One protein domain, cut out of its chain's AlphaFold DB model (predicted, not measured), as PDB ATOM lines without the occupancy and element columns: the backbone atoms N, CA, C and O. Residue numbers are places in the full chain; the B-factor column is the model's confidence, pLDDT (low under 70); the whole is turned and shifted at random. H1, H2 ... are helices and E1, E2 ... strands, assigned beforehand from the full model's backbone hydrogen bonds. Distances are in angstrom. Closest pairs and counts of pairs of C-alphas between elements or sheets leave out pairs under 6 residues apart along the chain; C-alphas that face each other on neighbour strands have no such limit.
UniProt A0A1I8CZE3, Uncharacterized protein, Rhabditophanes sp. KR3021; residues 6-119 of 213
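What this domain is: This is residues 6 to 119 of the 213 residues of an uncharacterized protein of Rhabditophanes sp. KR3021 (UniProt A0A1I8CZE3). This model has little regular structure: a flat string of small loops runs from a two-stranded antiparallel hairpin, E1 and E2, to H2 at the far end, while H1 sticks out free. The 114 printed residues hold H1, E1, E2 and H2 in that order, a mixed class with only 33 residues in named elements. The whole is extended, with a radius of gyration of the C-alphas of 20.5 A and spans of 61 by 51 by 14 A.

How they stand to each other: Look first at the hairpin of E1, residues 27 to 30, and E2, residues 33 to 36, antiparallel at 147 degrees; N 28 and O 35 are within hydrogen-bond range at 2.9 A. H1, residues 6 to 18, is apart from E2 and from H2, residues 108 to 119. In H1 and H2 every O i to N i+4 pair is within hydrogen-bond range. Farther on, short antiparallel pairings include residues 69 to 70 with 76 to 77.

Where its parts are: Find C-alpha 27 at (-12.808, 32.921, -61.152), where E1 begins its 9.2 A; E2 spans 9.4 A. H1 runs 18.1 A from C-alpha 6 at (23.798, 42.217, -64.680), and H2 runs 16.2 A to C-alpha 119 at (3.741, 24.705, -11.942).

The domain as a whole: The two farthest C-alphas, Leu 8 and Met 119, are 61.4 A apart. The printed part has no cut, and E2 to H2 is a long link of 71 residues. Look for pLDDT under 70 at residues 6 to 8, 10 and 13 to 22.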
ATOM      1  N   VAL A   6      24.550  41.462 -65.690       63.97
ATOM      2  CA  VAL A   6      23.798  42.217 -64.680       63.97
ATOM      3  C   VAL A   6      22.638  43.009 -65.295       63.97
ATOM      4  O   VAL A   6      21.530  42.976 -64.773       63.97
ATOM      5  N   THR A   7      22.852  43.681 -66.430       66.25
ATOM      6  CA  THR A   7      21.811  44.465 -67.121       66.25
ATOM      7  C   THR A   7      20.709  43.583 -67.701       66.25
ATOM      8  O   THR A   7      19.539  43.947 -67.618       66.25
ATOM      9  N   LEU A   8      21.062  42.404 -68.225       69.00
ATOM     10  CA  LEU A   8      20.087  41.438 -68.735       69.00
ATOM     11  C   LEU A   8      19.258  40.828 -67.594       69.00
ATOM     12  O   LEU A   8      18.037  40.768 -67.693       69.00
ATOM     13  N   ALA A   9      19.898  40.457 -66.479       70.31
ATOM     14  CA  ALA A   9      19.205  39.958 -65.291       70.31
ATOM     15  C   ALA A   9      18.272  41.013 -64.673       70.31
ATOM     16  O   ALA A   9      17.162  40.686 -64.263       70.31
ATOM     17  N   CYS A  10      18.683  42.285 -64.654       66.50
ATOM     18  CA  CYS A  10      17.852  43.383 -64.162       66.50
ATOM     19  C   CYS A  10      16.635  43.621 -65.070       66.50
ATOM     20  O   CYS A  10      15.521  43.751 -64.572       66.50
ATOM     21  N   PHE A  11      16.817  43.582 -66.396       71.38
ATOM     22  CA  PHE A  11      15.705  43.655 -67.349       71.38
ATOM     23  C   PHE A  11      14.733  42.483 -67.186       71.38
ATOM     24  O   PHE A  11      13.528  42.706 -67.141       71.38
ATOM     25  N   ILE A  12      15.236  41.255 -67.036       74.12
ATOM     26  CA  ILE A  12      14.402  40.066 -66.809       74.12
ATOM     27  C   ILE A  12      13.636  40.182 -65.484       74.12
ATOM     28  O   ILE A  12      12.445  39.901 -65.457       74.12
ATOM     29  N   MET A  13      14.265  40.654 -64.403       68.19
ATOM     30  CA  MET A  13      13.592  40.861 -63.112       68.19
ATOM     31  C   MET A  13      12.521  41.955 -63.173       68.19
ATOM     32  O   MET A  13      11.432  41.762 -62.641       68.19
ATOM     33  N   VAL A  14      12.786  43.081 -63.843       69.94
ATOM     34  CA  VAL A  14      11.794  44.154 -64.030       69.94
ATOM     35  C   VAL A  14      10.632  43.666 -64.891       69.94
ATOM     36  O   VAL A  14       9.481  43.886 -64.538       69.94
ATOM     37  N   VAL A  15      10.913  42.935 -65.971       67.12
ATOM     38  CA  VAL A  15       9.893  42.302 -66.815       67.12
ATOM     39  C   VAL A  15       9.054  41.309 -65.998       67.12
ATOM     40  O   VAL A  15       7.833  41.419 -65.989       67.12
ATOM     41  N   LEU A  16       9.670  40.404 -65.232       62.00
ATOM     42  CA  LEU A  16       8.955  39.433 -64.392       62.00
ATOM     43  C   LEU A  16       8.104  40.095 -63.294       62.00
ATOM     44  O   LEU A  16       7.000  39.628 -63.025       62.00
ATOM     45  N   LEU A  17       8.573  41.191 -62.690       60.38
ATOM     46  CA  LEU A  17       7.806  41.953 -61.697       60.38
ATOM     47  C   LEU A  17       6.638  42.729 -62.329       60.38
ATOM     48  O   LEU A  17       5.579  42.846 -61.716       60.38
ATOM     49  N   VAL A  18       6.803  43.229 -63.559       58.78
ATOM     50  CA  VAL A  18       5.746  43.919 -64.321       58.78
ATOM     51  C   VAL A  18       4.669  42.939 -64.808       58.78
ATOM     52  O   VAL A  18       3.500  43.310 -64.898       58.78
ATOM     53  N   PHE A  19       5.029  41.675 -65.045       55.00
ATOM     54  CA  PHE A  19       4.106  40.590 -65.398       55.00
ATOM     55  C   PHE A  19       3.678  39.729 -64.198       55.00
ATOM     56  O   PHE A  19       3.313  38.567 -64.372       55.00
ATOM     57  N   ALA A  20       3.649  40.289 -62.983       56.19
ATOM     58  CA  ALA A  20       2.899  39.695 -61.878       56.19
ATOM     59  C   ALA A  20       1.394  39.832 -62.166       56.19
ATOM     60  O   ALA A  20       0.692  40.709 -61.660       56.19
ATOM     61  N   GLU A  21       0.906  38.994 -63.076       59.81
ATOM     62  CA  GLU A  21      -0.482  38.961 -63.487       59.81
ATOM     63  C   GLU A  21      -1.354  38.610 -62.275       59.81
ATOM     64  O   GLU A  21      -1.063  37.685 -61.516       59.81
ATOM     65  N   LYS A  22      -2.416  39.381 -62.040       64.56
ATOM     66  CA  LYS A  22      -3.321  39.159 -60.910       64.56
ATOM     67  C   LYS A  22      -4.112  37.871 -61.161       64.56
ATOM     68  O   LYS A  22      -5.079  37.873 -61.920       64.56
ATOM     69  N   ILE A  23      -3.677  36.768 -60.555       81.06
ATOM     70  CA  ILE A  23      -4.280  35.444 -60.753       81.06
ATOM     71  C   ILE A  23      -5.613  35.372 -59.998       81.06
ATOM     72  O   ILE A  23      -5.666  35.533 -58.777       81.06
ATOM     73  N   CYS A  24      -6.695  35.095 -60.728       88.56
ATOM     74  CA  CYS A  24      -7.987  34.739 -60.149       88.56
ATOM     75  C   CYS A  24      -7.984  33.233 -59.849       88.56
ATOM     76  O   CYS A  24      -8.033  32.432 -60.778       88.56
ATOM     77  N   ALA A  25      -7.932  32.835 -58.577       89.25
ATOM     78  CA  ALA A  25      -7.805  31.422 -58.203       89.25
ATOM     79  C   ALA A  25      -9.046  30.603 -58.604       89.25
ATOM     80  O   ALA A  25      -8.937  29.579 -59.272       89.25
ATOM     81  N   ASN A  26     -10.241  31.087 -58.242       91.00
ATOM     82  CA  ASN A  26     -11.522  30.436 -58.545       91.00
ATOM     83  C   ASN A  26     -12.474  31.381 -59.285       91.00
ATOM     84  O   ASN A  26     -13.599  31.628 -58.850       91.00
ATOM     85  N   GLY A  27     -12.024  31.946 -60.401       90.56
ATOM     86  CA  GLY A  27     -12.808  32.921 -61.152       90.56
ATOM     87  C   GLY A  27     -12.337  33.097 -62.584       90.56
ATOM     88  O   GLY A  27     -11.382  32.461 -63.021       90.56
ATOM     89  N   ILE A  28     -13.031  33.970 -63.303       90.62
ATOM     90  CA  ILE A  28     -12.652  34.406 -64.644       90.62
ATOM     91  C   ILE A  28     -12.230  35.867 -64.543       90.62
ATOM     92  O   ILE A  28     -12.870  36.673 -63.861       90.62
ATOM     93  N   ARG A  29     -11.129  36.213 -65.207       88.06
ATOM     94  CA  ARG A  29     -10.659  37.592 -65.269       88.06
ATOM     95  C   ARG A  29     -11.596  38.404 -66.161       88.06
ATOM     96  O   ARG A  29     -11.792  38.060 -67.321       88.06
ATOM     97  N   SER A  30     -12.132  39.497 -65.627       87.75
ATOM     98  CA  SER A  30     -12.892  40.487 -66.390       87.75
ATOM     99  C   SER A  30     -12.206  41.846 -66.236       87.75
ATOM    100  O   SER A  30     -12.395  42.572 -65.257       87.75
ATOM    101  N   GLY A  31     -11.291  42.141 -67.164       84.44
ATOM    102  CA  GLY A  31     -10.424  43.321 -67.114       84.44
ATOM    103  C   GLY A  31      -9.453  43.305 -65.924       84.44
ATOM    104  O   GLY A  31      -8.566  42.453 -65.839       84.44
ATOM    105  N   ALA A  32      -9.601  44.276 -65.015       82.31
ATOM    106  CA  ALA A  32      -8.773  44.428 -63.809       82.31
ATOM    107  C   ALA A  32      -9.331  43.700 -62.566       82.31
ATOM    108  O   ALA A  32      -8.647  43.611 -61.539       82.31
ATOM    109  N   ASN A  33     -10.558  43.181 -62.655       87.69
ATOM    110  CA  ASN A  33     -11.259  42.513 -61.563       87.69
ATOM    111  C   ASN A  33     -11.455  41.020 -61.859       87.69
ATOM    112  O   ASN A  33     -11.490  40.590 -63.014       87.69
ATOM    113  N   CYS A  34     -11.599  40.226 -60.800       89.94
ATOM    114  CA  CYS A  34     -11.959  38.817 -60.899       89.94
ATOM    115  C   CYS A  34     -13.465  38.657 -60.690       89.94
ATOM    116  O   CYS A  34     -14.009  39.153 -59.705       89.94
ATOM    117  N   VAL A  35     -14.126  37.939 -61.595       91.12
ATOM    118  CA  VAL A  35     -15.503  37.474 -61.401       91.12
ATOM    119  C   VAL A  35     -15.428  36.066 -60.825       91.12
ATOM    120  O   VAL A  35     -14.951  35.142 -61.490       91.12
ATOM    121  N   CYS A  36     -15.836  35.905 -59.568       91.12
ATOM    122  CA  CYS A  36     -15.704  34.637 -58.855       91.12
ATOM    123  C   CYS A  36     -16.760  33.620 -59.282       91.12
ATOM    124  O   CYS A  36     -17.902  33.965 -59.581       91.12
ATOM    125  N   LYS A  37     -16.370  32.341 -59.292       91.75
ATOM    126  CA  LYS A  37     -17.311  31.228 -59.435       91.75
ATOM    127  C   LYS A  37     -18.229  31.165 -58.211       91.75
ATOM    128  O   LYS A  37     -17.856  31.606 -57.123       91.75
ATOM    129  N   ALA A  38     -19.408  30.569 -58.382       87.38
ATOM    130  CA  ALA A  38     -20.356  30.377 -57.289       87.38
ATOM    131  C   ALA A  38     -19.689  29.677 -56.090       87.38
ATOM    132  O   ALA A  38     -19.023  28.653 -56.247       87.38
ATOM    133  N   GLY A  39     -19.866  30.245 -54.894       88.25
ATOM    134  CA  GLY A  39     -19.277  29.728 -53.656       88.25
ATOM    135  C   GLY A  39     -17.862  30.227 -53.345       88.25
ATOM    136  O   GLY A  39     -17.273  29.753 -52.375       88.25
ATOM    137  N   PHE A  40     -17.323  31.178 -54.111       91.44
ATOM    138  CA  PHE A  40     -16.042  31.831 -53.832       91.44
ATOM    139  C   PHE A  40     -16.169  33.356 -53.829       91.44
ATOM    140  O   PHE A  40     -16.994  33.924 -54.539       91.44
ATOM    141  N   THR A  41     -15.320  34.014 -53.044       90.75
ATOM    142  CA  THR A  41     -15.298  35.469 -52.856       90.75
ATOM    143  C   THR A  41     -13.868  36.000 -52.651       90.75
ATOM    144  O   THR A  41     -12.875  35.265 -52.707       90.75
ATOM    145  N   GLY A  42     -13.752  37.308 -52.431       88.19
ATOM    146  CA  GLY A  42     -12.499  38.037 -52.255       88.19
ATOM    147  C   GLY A  42     -11.912  38.555 -53.570       88.19
ATOM    148  O   GLY A  42     -12.256  38.101 -54.657       88.19
ATOM    149  N   LYS A  43     -10.968  39.502 -53.472       88.69
ATOM    150  CA  LYS A  43     -10.398  40.233 -54.628       88.69
ATOM    151  C   LYS A  43      -9.845  39.328 -55.740       88.69
ATOM    152  O   LYS A  43      -9.898  39.706 -56.906       88.69
ATOM    153  N   ASN A  44      -9.331  38.158 -55.359       89.31
ATOM    154  CA  ASN A  44      -8.735  37.167 -56.259       89.31
ATOM    155  C   ASN A  44      -9.499  35.826 -56.252       89.31
ATOM    156  O   ASN A  44      -8.963  34.815 -56.703       89.31
ATOM    157  N   CYS A  45     -10.719  35.782 -55.704       90.81
ATOM    158  CA  CYS A  45     -11.525  34.557 -55.596       90.81
ATOM    159  C   CYS A  45     -10.807  33.401 -54.870       90.81
ATOM    160  O   CYS A  45     -10.911  32.240 -55.270       90.81
ATOM    161  N   HIS A  46     -10.017  33.723 -53.845       89.81
ATOM    162  CA  HIS A  46      -9.262  32.744 -53.054       89.81
ATOM    163  C   HIS A  46     -10.026  32.286 -51.806       89.81
ATOM    164  O   HIS A  46      -9.702  31.245 -51.246       89.81
ATOM    165  N   LEU A  47     -11.044  33.044 -51.387       90.44
ATOM    166  CA  LEU A  47     -11.842  32.745 -50.206       90.44
ATOM    167  C   LEU A  47     -13.039  31.891 -50.608       90.44
ATOM    168  O   LEU A  47     -13.782  32.244 -51.522       90.44
ATOM    169  N   LYS A  48     -13.243  30.774 -49.920       91.88
ATOM    170  CA  LYS A  48     -14.426  29.933 -50.072       91.88
ATOM    171  C   LYS A  48     -15.546  30.447 -49.171       91.88
ATOM    172  O   LYS A  48     -15.315  30.763 -48.007       91.88
ATOM    173  N   MET A  49     -16.760  30.507 -49.694       92.06
ATOM    174  CA  MET A  49     -17.950  30.885 -48.934       92.06
ATOM    175  C   MET A  49     -18.455  29.674 -48.138       92.06
ATOM    176  O   MET A  49     -18.723  28.621 -48.724       92.06
ATOM    177  N   ASN A  50     -18.600  29.803 -46.817       93.38
ATOM    178  CA  ASN A  50     -19.056  28.720 -45.937       93.38
ATOM    179  C   ASN A  50     -20.492  28.958 -45.479       93.38
ATOM    180  O   ASN A  50     -20.753  29.287 -44.327       93.38
ATOM    181  N   CYS A  51     -21.431  28.796 -46.402       93.25
ATOM    182  CA  CYS A  51     -22.844  29.089 -46.159       93.25
ATOM    183  C   CYS A  51     -23.605  27.798 -45.863       93.25
ATOM    184  O   CYS A  51     -23.286  26.764 -46.456       93.25
ATOM    185  N   GLU A  52     -24.555  27.843 -44.927       92.06
ATOM    186  CA  GLU A  52     -25.250  26.646 -44.420       92.06
ATOM    187  C   GLU A  52     -26.058  25.960 -45.538       92.06
ATOM    188  O   GLU A  52     -26.068  24.736 -45.647       92.06
ATOM    189  N   GLY A  53     -26.617  26.759 -46.458       87.44
ATOM    190  CA  GLY A  53     -27.334  26.294 -47.646       87.44
ATOM    191  C   GLY A  53     -26.941  26.994 -48.955       87.44
ATOM    192  O   GLY A  53     -25.955  27.740 -49.049       87.44
ATOM    193  N   PHE A  54     -27.750  26.753 -49.990       85.88
ATOM    194  CA  PHE A  54     -27.601  27.353 -51.324       85.88
ATOM    195  C   PHE A  54     -28.299  28.711 -51.462       85.88
ATOM    196  O   PHE A  54     -28.054  29.418 -52.438       85.88
ATOM    197  N   GLU A  55     -29.136  29.087 -50.495       87.62
ATOM    198  CA  GLU A  55     -29.858  30.357 -50.501       87.62
ATOM    199  C   GLU A  55     -28.894  31.544 -50.396       87.62
ATOM    200  O   GLU A  55     -27.921  31.544 -49.627       87.62
ATOM    201  N   ARG A  56     -29.159  32.566 -51.208       87.88
ATOM    202  CA  ARG A  56     -28.384  33.802 -51.272       87.88
ATOM    203  C   ARG A  56     -29.334  34.985 -51.221       87.88
ATOM    204  O   ARG A  56     -30.433  34.931 -51.770       87.88
ATOM    205  N   LYS A  57     -28.894  36.053 -50.567       89.75
ATOM    206  CA  LYS A  57     -29.559  37.352 -50.637       89.75
ATOM    207  C   LYS A  57     -29.398  37.929 -52.044       89.75
ATOM    208  O   LYS A  57     -28.578  37.461 -52.831       89.75
ATOM    209  N   ILE A  58     -30.165  38.975 -52.333       84.50
ATOM    210  CA  ILE A  58     -30.199  39.643 -53.644       84.50
ATOM    211  C   ILE A  58     -28.796  40.108 -54.074       84.50
ATOM    212  O   ILE A  58     -28.437  39.985 -55.241       84.50
ATOM    213  N   ASP A  59     -27.967  40.531 -53.117       85.44
ATOM    214  CA  ASP A  59     -26.596  40.998 -53.356       85.44
ATOM    215  C   ASP A  59     -25.562  39.859 -53.505       85.44
ATOM    216  O   ASP A  59     -24.360  40.101 -53.594       85.44
ATOM    217  N   GLY A  60     -26.005  38.596 -53.497       84.44
ATOM    218  CA  GLY A  60     -25.137  37.414 -53.535       84.44
ATOM    219  C   GLY A  60     -24.513  37.039 -52.185       84.44
ATOM    220  O   GLY A  60     -23.770  36.059 -52.106       84.44
ATOM    221  N   GLU A  61     -24.826  37.786 -51.122       90.00
ATOM    222  CA  GLU A  61     -24.476  37.455 -49.736       90.00
ATOM    223  C   GLU A  61     -25.158  36.161 -49.281       90.00
ATOM    224  O   GLU A  61     -26.190  35.743 -49.816       90.00
ATOM    225  N   CYS A  62     -24.602  35.519 -48.260       91.38
ATOM    226  CA  CYS A  62     -25.213  34.312 -47.724       91.38
ATOM    227  C   CYS A  62     -26.418  34.630 -46.842       91.38
ATOM    228  O   CYS A  62     -26.418  35.603 -46.087       91.38
ATOM    229  N   ALA A  63     -27.469  33.816 -46.974       92.38
ATOM    230  CA  ALA A  63     -28.637  33.914 -46.104       92.38
ATOM    231  C   ALA A  63     -28.253  33.565 -44.657       92.38
ATOM    232  O   ALA A  63     -28.565  34.323 -43.742       92.38
ATOM    233  N   GLU A  64     -27.489  32.481 -44.488       93.69
ATOM    234  CA  GLU A  64     -26.983  32.010 -43.201       93.69
ATOM    235  C   GLU A  64     -25.595  31.364 -43.353       93.69
ATOM    236  O   GLU A  64     -25.281  30.733 -44.375       93.69
ATOM    237  N   CYS A  65     -24.749  31.550 -42.338       93.88
ATOM    238  CA  CYS A  65     -23.394  31.010 -42.289       93.88
ATOM    239  C   CYS A  65     -23.340  29.649 -41.612       93.88
ATOM    240  O   CYS A  65     -24.076  29.386 -40.665       93.88
ATOM    241  N   LYS A  66     -22.400  28.814 -42.066       93.62
ATOM    242  CA  LYS A  66     -22.064  27.572 -41.375       93.62
ATOM    243  C   LYS A  66     -21.570  27.853 -39.969       93.62
ATOM    244  O   LYS A  66     -20.976  28.897 -39.693       93.62
ATOM    245  N   GLN A  67     -21.747  26.870 -39.093       92.75
ATOM    246  CA  GLN A  67     -21.263  26.959 -37.723       92.75
ATOM    247  C   GLN A  67     -19.765  27.322 -37.680       92.75
ATOM    248  O   GLN A  67     -18.945  26.703 -38.356       92.75
ATOM    249  N   ASN A  68     -19.417  28.304 -36.841       92.62
ATOM    250  CA  ASN A  68     -18.069  28.869 -36.681       92.62
ATOM    251  C   ASN A  68     -17.532  29.666 -37.887       92.62
ATOM    252  O   ASN A  68     -16.316  29.823 -38.007       92.62
ATOM    253  N   TYR A  69     -18.405  30.204 -38.739       93.56
ATOM    254  CA  TYR A  69     -18.041  31.177 -39.770       93.56
ATOM    255  C   TYR A  69     -18.887  32.447 -39.667       93.56
ATOM    256  O   TYR A  69     -20.047  32.408 -39.261       93.56
ATOM    257  N   GLU A  70     -18.298  33.569 -40.058       92.62
ATOM    258  CA  GLU A  70     -18.911  34.892 -40.065       92.62
ATOM    259  C   GLU A  70     -18.480  35.707 -41.294       92.62
ATOM    260  O   GLU A  70     -17.677  35.266 -42.124       92.62
ATOM    261  N   GLY A  71     -19.042  36.908 -41.421       90.62
ATOM    262  CA  GLY A  71     -18.861  37.782 -42.578       90.62
ATOM    263  C   GLY A  71     -20.059  37.755 -43.524       90.62
ATOM    264  O   GLY A  71     -20.960  36.925 -43.415       90.62
ATOM    265  N   LYS A  72     -20.079  38.694 -44.472       90.75
ATOM    266  CA  LYS A  72     -21.185  38.856 -45.436       90.75
ATOM    267  C   LYS A  72     -21.345  37.646 -46.358       90.75
ATOM    268  O   LYS A  72     -22.447  37.308 -46.788       90.75
ATOM    269  N   PHE A  73     -20.234  36.978 -46.647       91.81
ATOM    270  CA  PHE A  73     -20.155  35.805 -47.504       91.81
ATOM    271  C   PHE A  73     -19.711  34.559 -46.721       91.81
ATOM    272  O   PHE A  73     -19.355  33.549 -47.334       91.81
ATOM    273  N   CYS A  74     -19.751  34.616 -45.382       93.19
ATOM    274  CA  CYS A  74     -19.313  33.552 -44.476       93.19
ATOM    275  C   CYS A  74     -17.878  33.082 -44.767       93.19
ATOM    276  O   CYS A  74     -17.574  31.886 -44.825       93.19
ATOM    277  N   GLU A  75     -17.010  34.041 -45.061       91.00
ATOM    278  CA  GLU A  75     -15.642  33.830 -45.506       91.00
ATOM    279  C   GLU A  75     -14.626  33.828 -44.357       91.00
ATOM    280  O   GLU A  75     -13.511  33.337 -44.547       91.00
ATOM    281  N   LEU A  76     -14.995  34.346 -43.181       91.31
ATOM    282  CA  LEU A  76     -14.112  34.450 -42.022       91.31
ATOM    283  C   LEU A  76     -14.427  33.338 -41.015       91.31
ATOM    284  O   LEU A  76     -15.587  33.179 -40.637       91.31
ATOM    285  N   PRO A  77     -13.438  32.547 -40.566       93.62
ATOM    286  CA  PRO A  77     -13.648  31.618 -39.466       93.62
ATOM    287  C   PRO A  77     -13.741  32.379 -38.140       93.62
ATOM    288  O   PRO A  77     -12.950  33.278 -37.870       93.62
ATOM    289  N   ILE A  78     -14.656  31.963 -37.269       93.81
ATOM    290  CA  ILE A  78     -14.758  32.480 -35.903       93.81
ATOM    291  C   ILE A  78     -13.722  31.755 -35.040       93.81
ATOM    292  O   ILE A  78     -13.809  30.539 -34.839       93.81
ATOM    293  N   CYS A  79     -12.755  32.498 -34.508       93.50
ATOM    294  CA  CYS A  79     -11.722  31.984 -33.608       93.50
ATOM    295  C   CYS A  79     -12.110  32.275 -32.156       93.50
ATOM    296  O   CYS A  79     -12.163  33.433 -31.759       93.50
ATOM    297  N   LYS A  80     -12.381  31.242 -31.344       91.62
ATOM    298  CA  LYS A  80     -12.828  31.460 -29.950       91.62
ATOM    299  C   LYS A  80     -11.715  31.958 -29.030       91.62
ATOM    300  O   LYS A  80     -11.956  32.830 -28.208       91.62
ATOM    301  N   ASN A  81     -10.526  31.373 -29.159       92.19
ATOM    302  CA  ASN A  81      -9.361  31.670 -28.321       92.19
ATOM    303  C   ASN A  81      -8.123  31.863 -29.208       92.19
ATOM    304  O   ASN A  81      -7.181  31.078 -29.137       92.19
ATOM    305  N   GLY A  82      -8.167  32.819 -30.135       91.44
ATOM    306  CA  GLY A  82      -7.085  33.068 -31.087       91.44
ATOM    307  C   GLY A  82      -7.433  34.175 -32.074       91.44
ATOM    308  O   GLY A  82      -8.442  34.857 -31.914       91.44
ATOM    309  N   ASN A  83      -6.613  34.334 -33.112       92.12
ATOM    310  CA  ASN A  83      -6.780  35.387 -34.113       92.12
ATOM    311  C   ASN A  83      -7.082  34.807 -35.497       92.12
ATOM    312  O   ASN A  83      -6.635  33.710 -35.832       92.12
ATOM    313  N   VAL A  84      -7.810  35.559 -36.319       91.12
ATOM    314  CA  VAL A  84      -8.041  35.211 -37.729       91.12
ATOM    315  C   VAL A  84      -6.802  35.582 -38.545       91.12
ATOM    316  O   VAL A  84      -6.230  36.654 -38.353       91.12
ATOM    317  N   HIS A  85      -6.370  34.705 -39.452       89.88
ATOM    318  CA  HIS A  85      -5.271  35.014 -40.363       89.88
ATOM    319  C   HIS A  85      -5.721  35.972 -41.480       89.88
ATOM    320  O   HIS A  85      -6.800  35.815 -42.044       89.88
ATOM    321  N   GLU A  86      -4.886  36.945 -41.850       79.38
ATOM    322  CA  GLU A  86      -5.270  38.026 -42.779       79.38
ATOM    323  C   GLU A  86      -5.497  37.553 -44.230       79.38
ATOM    324  O   GLU A  86      -6.250  38.161 -44.992       79.38
ATOM    325  N   HIS A  87      -4.841  36.462 -44.635       74.56
ATOM    326  CA  HIS A  87      -4.862  35.964 -46.021       74.56
ATOM    327  C   HIS A  87      -5.326  34.512 -46.154       74.56
ATOM    328  O   HIS A  87      -5.444  33.996 -47.264       74.56
ATOM    329  N   GLU A  88      -5.576  33.839 -45.032       80.69
ATOM    330  CA  GLU A  88      -5.981  32.434 -45.015       80.69
ATOM    331  C   GLU A  88      -7.256  32.294 -44.195       80.69
ATOM    332  O   GLU A  88      -7.413  32.934 -43.160       80.69
ATOM    333  N   GLN A  89      -8.162  31.418 -44.624       88.00
ATOM    334  CA  GLN A  89      -9.419  31.157 -43.918       88.00
ATOM    335  C   GLN A  89      -9.211  30.208 -42.734       88.00
ATOM    336  O   GLN A  89      -9.835  29.151 -42.655       88.00
ATOM    337  N   ARG A  90      -8.298  30.565 -41.827       91.00
ATOM    338  CA  ARG A  90      -7.990  29.771 -40.637       91.00
ATOM    339  C   ARG A  90      -7.663  30.631 -39.429       91.00
ATOM    340  O   ARG A  90      -7.204  31.766 -39.558       91.00
ATOM    341  N   CYS A  91      -7.844  30.038 -38.258       92.88
ATOM    342  CA  CYS A  91      -7.383  30.622 -37.013       92.88
ATOM    343  C   CYS A  91      -5.888  30.359 -36.809       92.88
ATOM    344  O   CYS A  91      -5.366  29.286 -37.121       92.88
ATOM    345  N   VAL A  92      -5.194  31.358 -36.281       91.25
ATOM    346  CA  VAL A  92      -3.776  31.317 -35.924       91.25
ATOM    347  C   VAL A  92      -3.583  31.842 -34.508       91.25
ATOM    348  O   VAL A  92      -4.440  32.535 -33.960       91.25
ATOM    349  N   ASN A  93      -2.435  31.510 -33.916       91.56
ATOM    350  CA  ASN A  93      -2.068  31.927 -32.563       91.56
ATOM    351  C   ASN A  93      -3.154  31.572 -31.535       91.56
ATOM    352  O   ASN A  93      -3.622  32.443 -30.804       91.56
ATOM    353  N   CYS A  94      -3.578  30.301 -31.506       92.69
ATOM    354  CA  CYS A  94      -4.485  29.834 -30.464       92.69
ATOM    355  C   CYS A  94      -3.830  30.006 -29.086       92.69
ATOM    356  O   CYS A  94      -2.661  29.660 -28.903       92.69
ATOM    357  N   GLU A  95      -4.582  30.520 -28.119       92.00
ATOM    358  CA  GLU A  95      -4.113  30.670 -26.746       92.00
ATOM    359  C   GLU A  95      -3.912  29.291 -26.106       92.00
ATOM    360  O   GLU A  95      -4.813  28.453 -26.134       92.00
ATOM    361  N   GLU A  96      -2.748  29.032 -25.505       89.19
ATOM    362  CA  GLU A  96      -2.544  27.790 -24.753       89.19
ATOM    363  C   GLU A  96      -3.535  27.729 -23.570       89.19
ATOM    364  O   GLU A  96      -3.640  28.706 -22.822       89.19
ATOM    365  N   PRO A  97      -4.232  26.599 -23.330       89.62
ATOM    366  CA  PRO A  97      -4.045  25.263 -23.918       89.62
ATOM    367  C   PRO A  97      -5.054  24.879 -25.031       89.62
ATOM    368  O   PRO A  97      -5.304  23.692 -25.252       89.62
ATOM    369  N   TYR A  98      -5.682  25.844 -25.698       91.25
ATOM    370  CA  TYR A  98      -6.660  25.599 -26.760       91.25
ATOM    371  C   TYR A  98      -5.999  25.241 -28.099       91.25
ATOM    372  O   TYR A  98      -4.902  25.690 -28.426       91.25
ATOM    373  N   SER A  99      -6.685  24.422 -28.900       88.88
ATOM    374  CA  SER A  99      -6.216  23.952 -30.210       88.88
ATOM    375  C   SER A  99      -7.370  23.730 -31.204       88.88
ATOM    376  O   SER A  99      -8.537  23.987 -30.898       88.88
ATOM    377  N   GLY A 100      -7.050  23.240 -32.405       89.06
ATOM    378  CA  GLY A 100      -8.007  22.963 -33.484       89.06
ATOM    379  C   GLY A 100      -8.215  24.140 -34.439       89.06
ATOM    380  O   GLY A 100      -7.761  25.249 -34.173       89.06
ATOM    381  N   ASP A 101      -8.936  23.892 -35.533       89.06
ATOM    382  CA  ASP A 101      -9.071  24.835 -36.659       89.06
ATOM    383  C   ASP A 101      -9.736  26.169 -36.277       89.06
ATOM    384  O   ASP A 101      -9.463  27.199 -36.889       89.06
ATOM    385  N   HIS A 102     -10.557  26.152 -35.219       92.38
ATOM    386  CA  HIS A 102     -11.257  27.315 -34.658       92.38
ATOM    387  C   HIS A 102     -10.791  27.691 -33.234       92.38
ATOM    388  O   HIS A 102     -11.477  28.435 -32.525       92.38
ATOM    389  N   CYS A 103      -9.655  27.147 -32.775       92.00
ATOM    390  CA  CYS A 103      -9.121  27.334 -31.415       92.00
ATOM    391  C   CYS A 103     -10.143  27.032 -30.294       92.00
ATOM    392  O   CYS A 103     -10.213  27.726 -29.277       92.00
ATOM    393  N   SER A 104     -10.982  26.016 -30.494       91.62
ATOM    394  CA  SER A 104     -12.076  25.644 -29.586       91.62
ATOM    395  C   SER A 104     -11.876  24.287 -28.910       91.62
ATOM    396  O   SER A 104     -12.565  23.983 -27.936       91.62
ATOM    397  N   ASN A 105     -10.920  23.482 -29.380       91.12
ATOM    398  CA  ASN A 105     -10.659  22.164 -28.826       91.12
ATOM    399  C   ASN A 105      -9.779  22.283 -27.584       91.12
ATOM    400  O   ASN A 105      -8.666  22.805 -27.638       91.12
ATOM    401  N   LEU A 106     -10.265  21.736 -26.476       90.94
ATOM    402  CA  LEU A 106      -9.541  21.668 -25.216       90.94
ATOM    403  C   LEU A 106      -9.249  20.203 -24.887       90.94
ATOM    404  O   LEU A 106     -10.129  19.465 -24.439       90.94
ATOM    405  N   LYS A 107      -8.013  19.756 -25.123       89.50
ATOM    406  CA  LYS A 107      -7.607  18.380 -24.815       89.50
ATOM    407  C   LYS A 107      -7.088  18.284 -23.387       89.50
ATOM    408  O   LYS A 107      -6.276  19.092 -22.946       89.50
ATOM    409  N   LYS A 108      -7.497  17.231 -22.674       87.38
ATOM    410  CA  LYS A 108      -7.059  16.978 -21.292       87.38
ATOM    411  C   LYS A 108      -5.533  16.858 -21.170       87.38
ATOM    412  O   LYS A 108      -4.975  17.324 -20.180       87.38
ATOM    413  N   SER A 109      -4.872  16.254 -22.160       85.62
ATOM    414  CA  SER A 109      -3.406  16.156 -22.232       85.62
ATOM    415  C   SER A 109      -2.741  17.528 -22.242       85.62
ATOM    416  O   SER A 109      -1.783  17.748 -21.507       85.62
ATOM    417  N   ASP A 110      -3.286  18.449 -23.030       86.38
ATOM    418  CA  ASP A 110      -2.689  19.755 -23.308       86.38
ATOM    419  C   ASP A 110      -2.905  20.685 -22.115       86.38
ATOM    420  O   ASP A 110      -1.983  21.372 -21.680       86.38
ATOM    421  N   VAL A 111      -4.086  20.605 -21.490       88.56
ATOM    422  CA  VAL A 111      -4.380  21.251 -20.205       88.56
ATOM    423  C   VAL A 111      -3.410  20.773 -19.127       88.56
ATOM    424  O   VAL A 111      -2.796  21.586 -18.434       88.56
ATOM    425  N   LEU A 112      -3.244  19.455 -18.984       86.81
ATOM    426  CA  LEU A 112      -2.361  18.885 -17.971       86.81
ATOM    427  C   LEU A 112      -0.901  19.279 -18.218       86.81
ATOM    428  O   LEU A 112      -0.194  19.642 -17.282       86.81
ATOM    429  N   TYR A 113      -0.457  19.254 -19.473       88.44
ATOM    430  CA  TYR A 113       0.873  19.707 -19.862       88.44
ATOM    431  C   TYR A 113       1.084  21.192 -19.541       88.44
ATOM    432  O   TYR A 113       2.079  21.534 -18.899       88.44
ATOM    433  N   TYR A 114       0.136  22.058 -19.909       87.88
ATOM    434  CA  TYR A 114       0.190  23.498 -19.655       87.88
ATOM    435  C   TYR A 114       0.293  23.810 -18.158       87.88
ATOM    436  O   TYR A 114       1.208  24.518 -17.733       87.88
ATOM    437  N   TYR A 115      -0.581  23.227 -17.331       83.25
ATOM    438  CA  TYR A 115      -0.533  23.445 -15.885       83.25
ATOM    439  C   TYR A 115       0.720  22.844 -15.249       83.25
ATOM    440  O   TYR A 115       1.323  23.490 -14.397       83.25
ATOM    441  N   ASN A 116       1.188  21.674 -15.692       84.75
ATOM    442  CA  ASN A 116       2.440  21.098 -15.195       84.75
ATOM    443  C   ASN A 116       3.655  21.960 -15.561       84.75
ATOM    444  O   ASN A 116       4.549  22.145 -14.739       84.75
ATOM    445  N   LYS A 117       3.696  22.519 -16.774       84.75
ATOM    446  CA  LYS A 117       4.733  23.465 -17.210       84.75
ATOM    447  C   LYS A 117       4.680  24.754 -16.384       84.75
ATOM    448  O   LYS A 117       5.714  25.209 -15.901       84.75
ATOM    449  N   LYS A 118       3.483  25.297 -16.145       82.75
ATOM    450  CA  LYS A 118       3.263  26.496 -15.319       82.75
ATOM    451  C   LYS A 118       3.651  26.275 -13.854       82.75
ATOM    452  O   LYS A 118       4.306  27.128 -13.267       82.75
ATOM    453  N   MET A 119       3.331  25.110 -13.293       72.62
ATOM    454  CA  MET A 119       3.741  24.705 -11.942       72.62
ATOM    455  C   MET A 119       5.243  24.424 -11.839       72.62
ATOM    456  O   MET A 119       5.838  24.691 -10.810       72.62
TER     457      MET A 119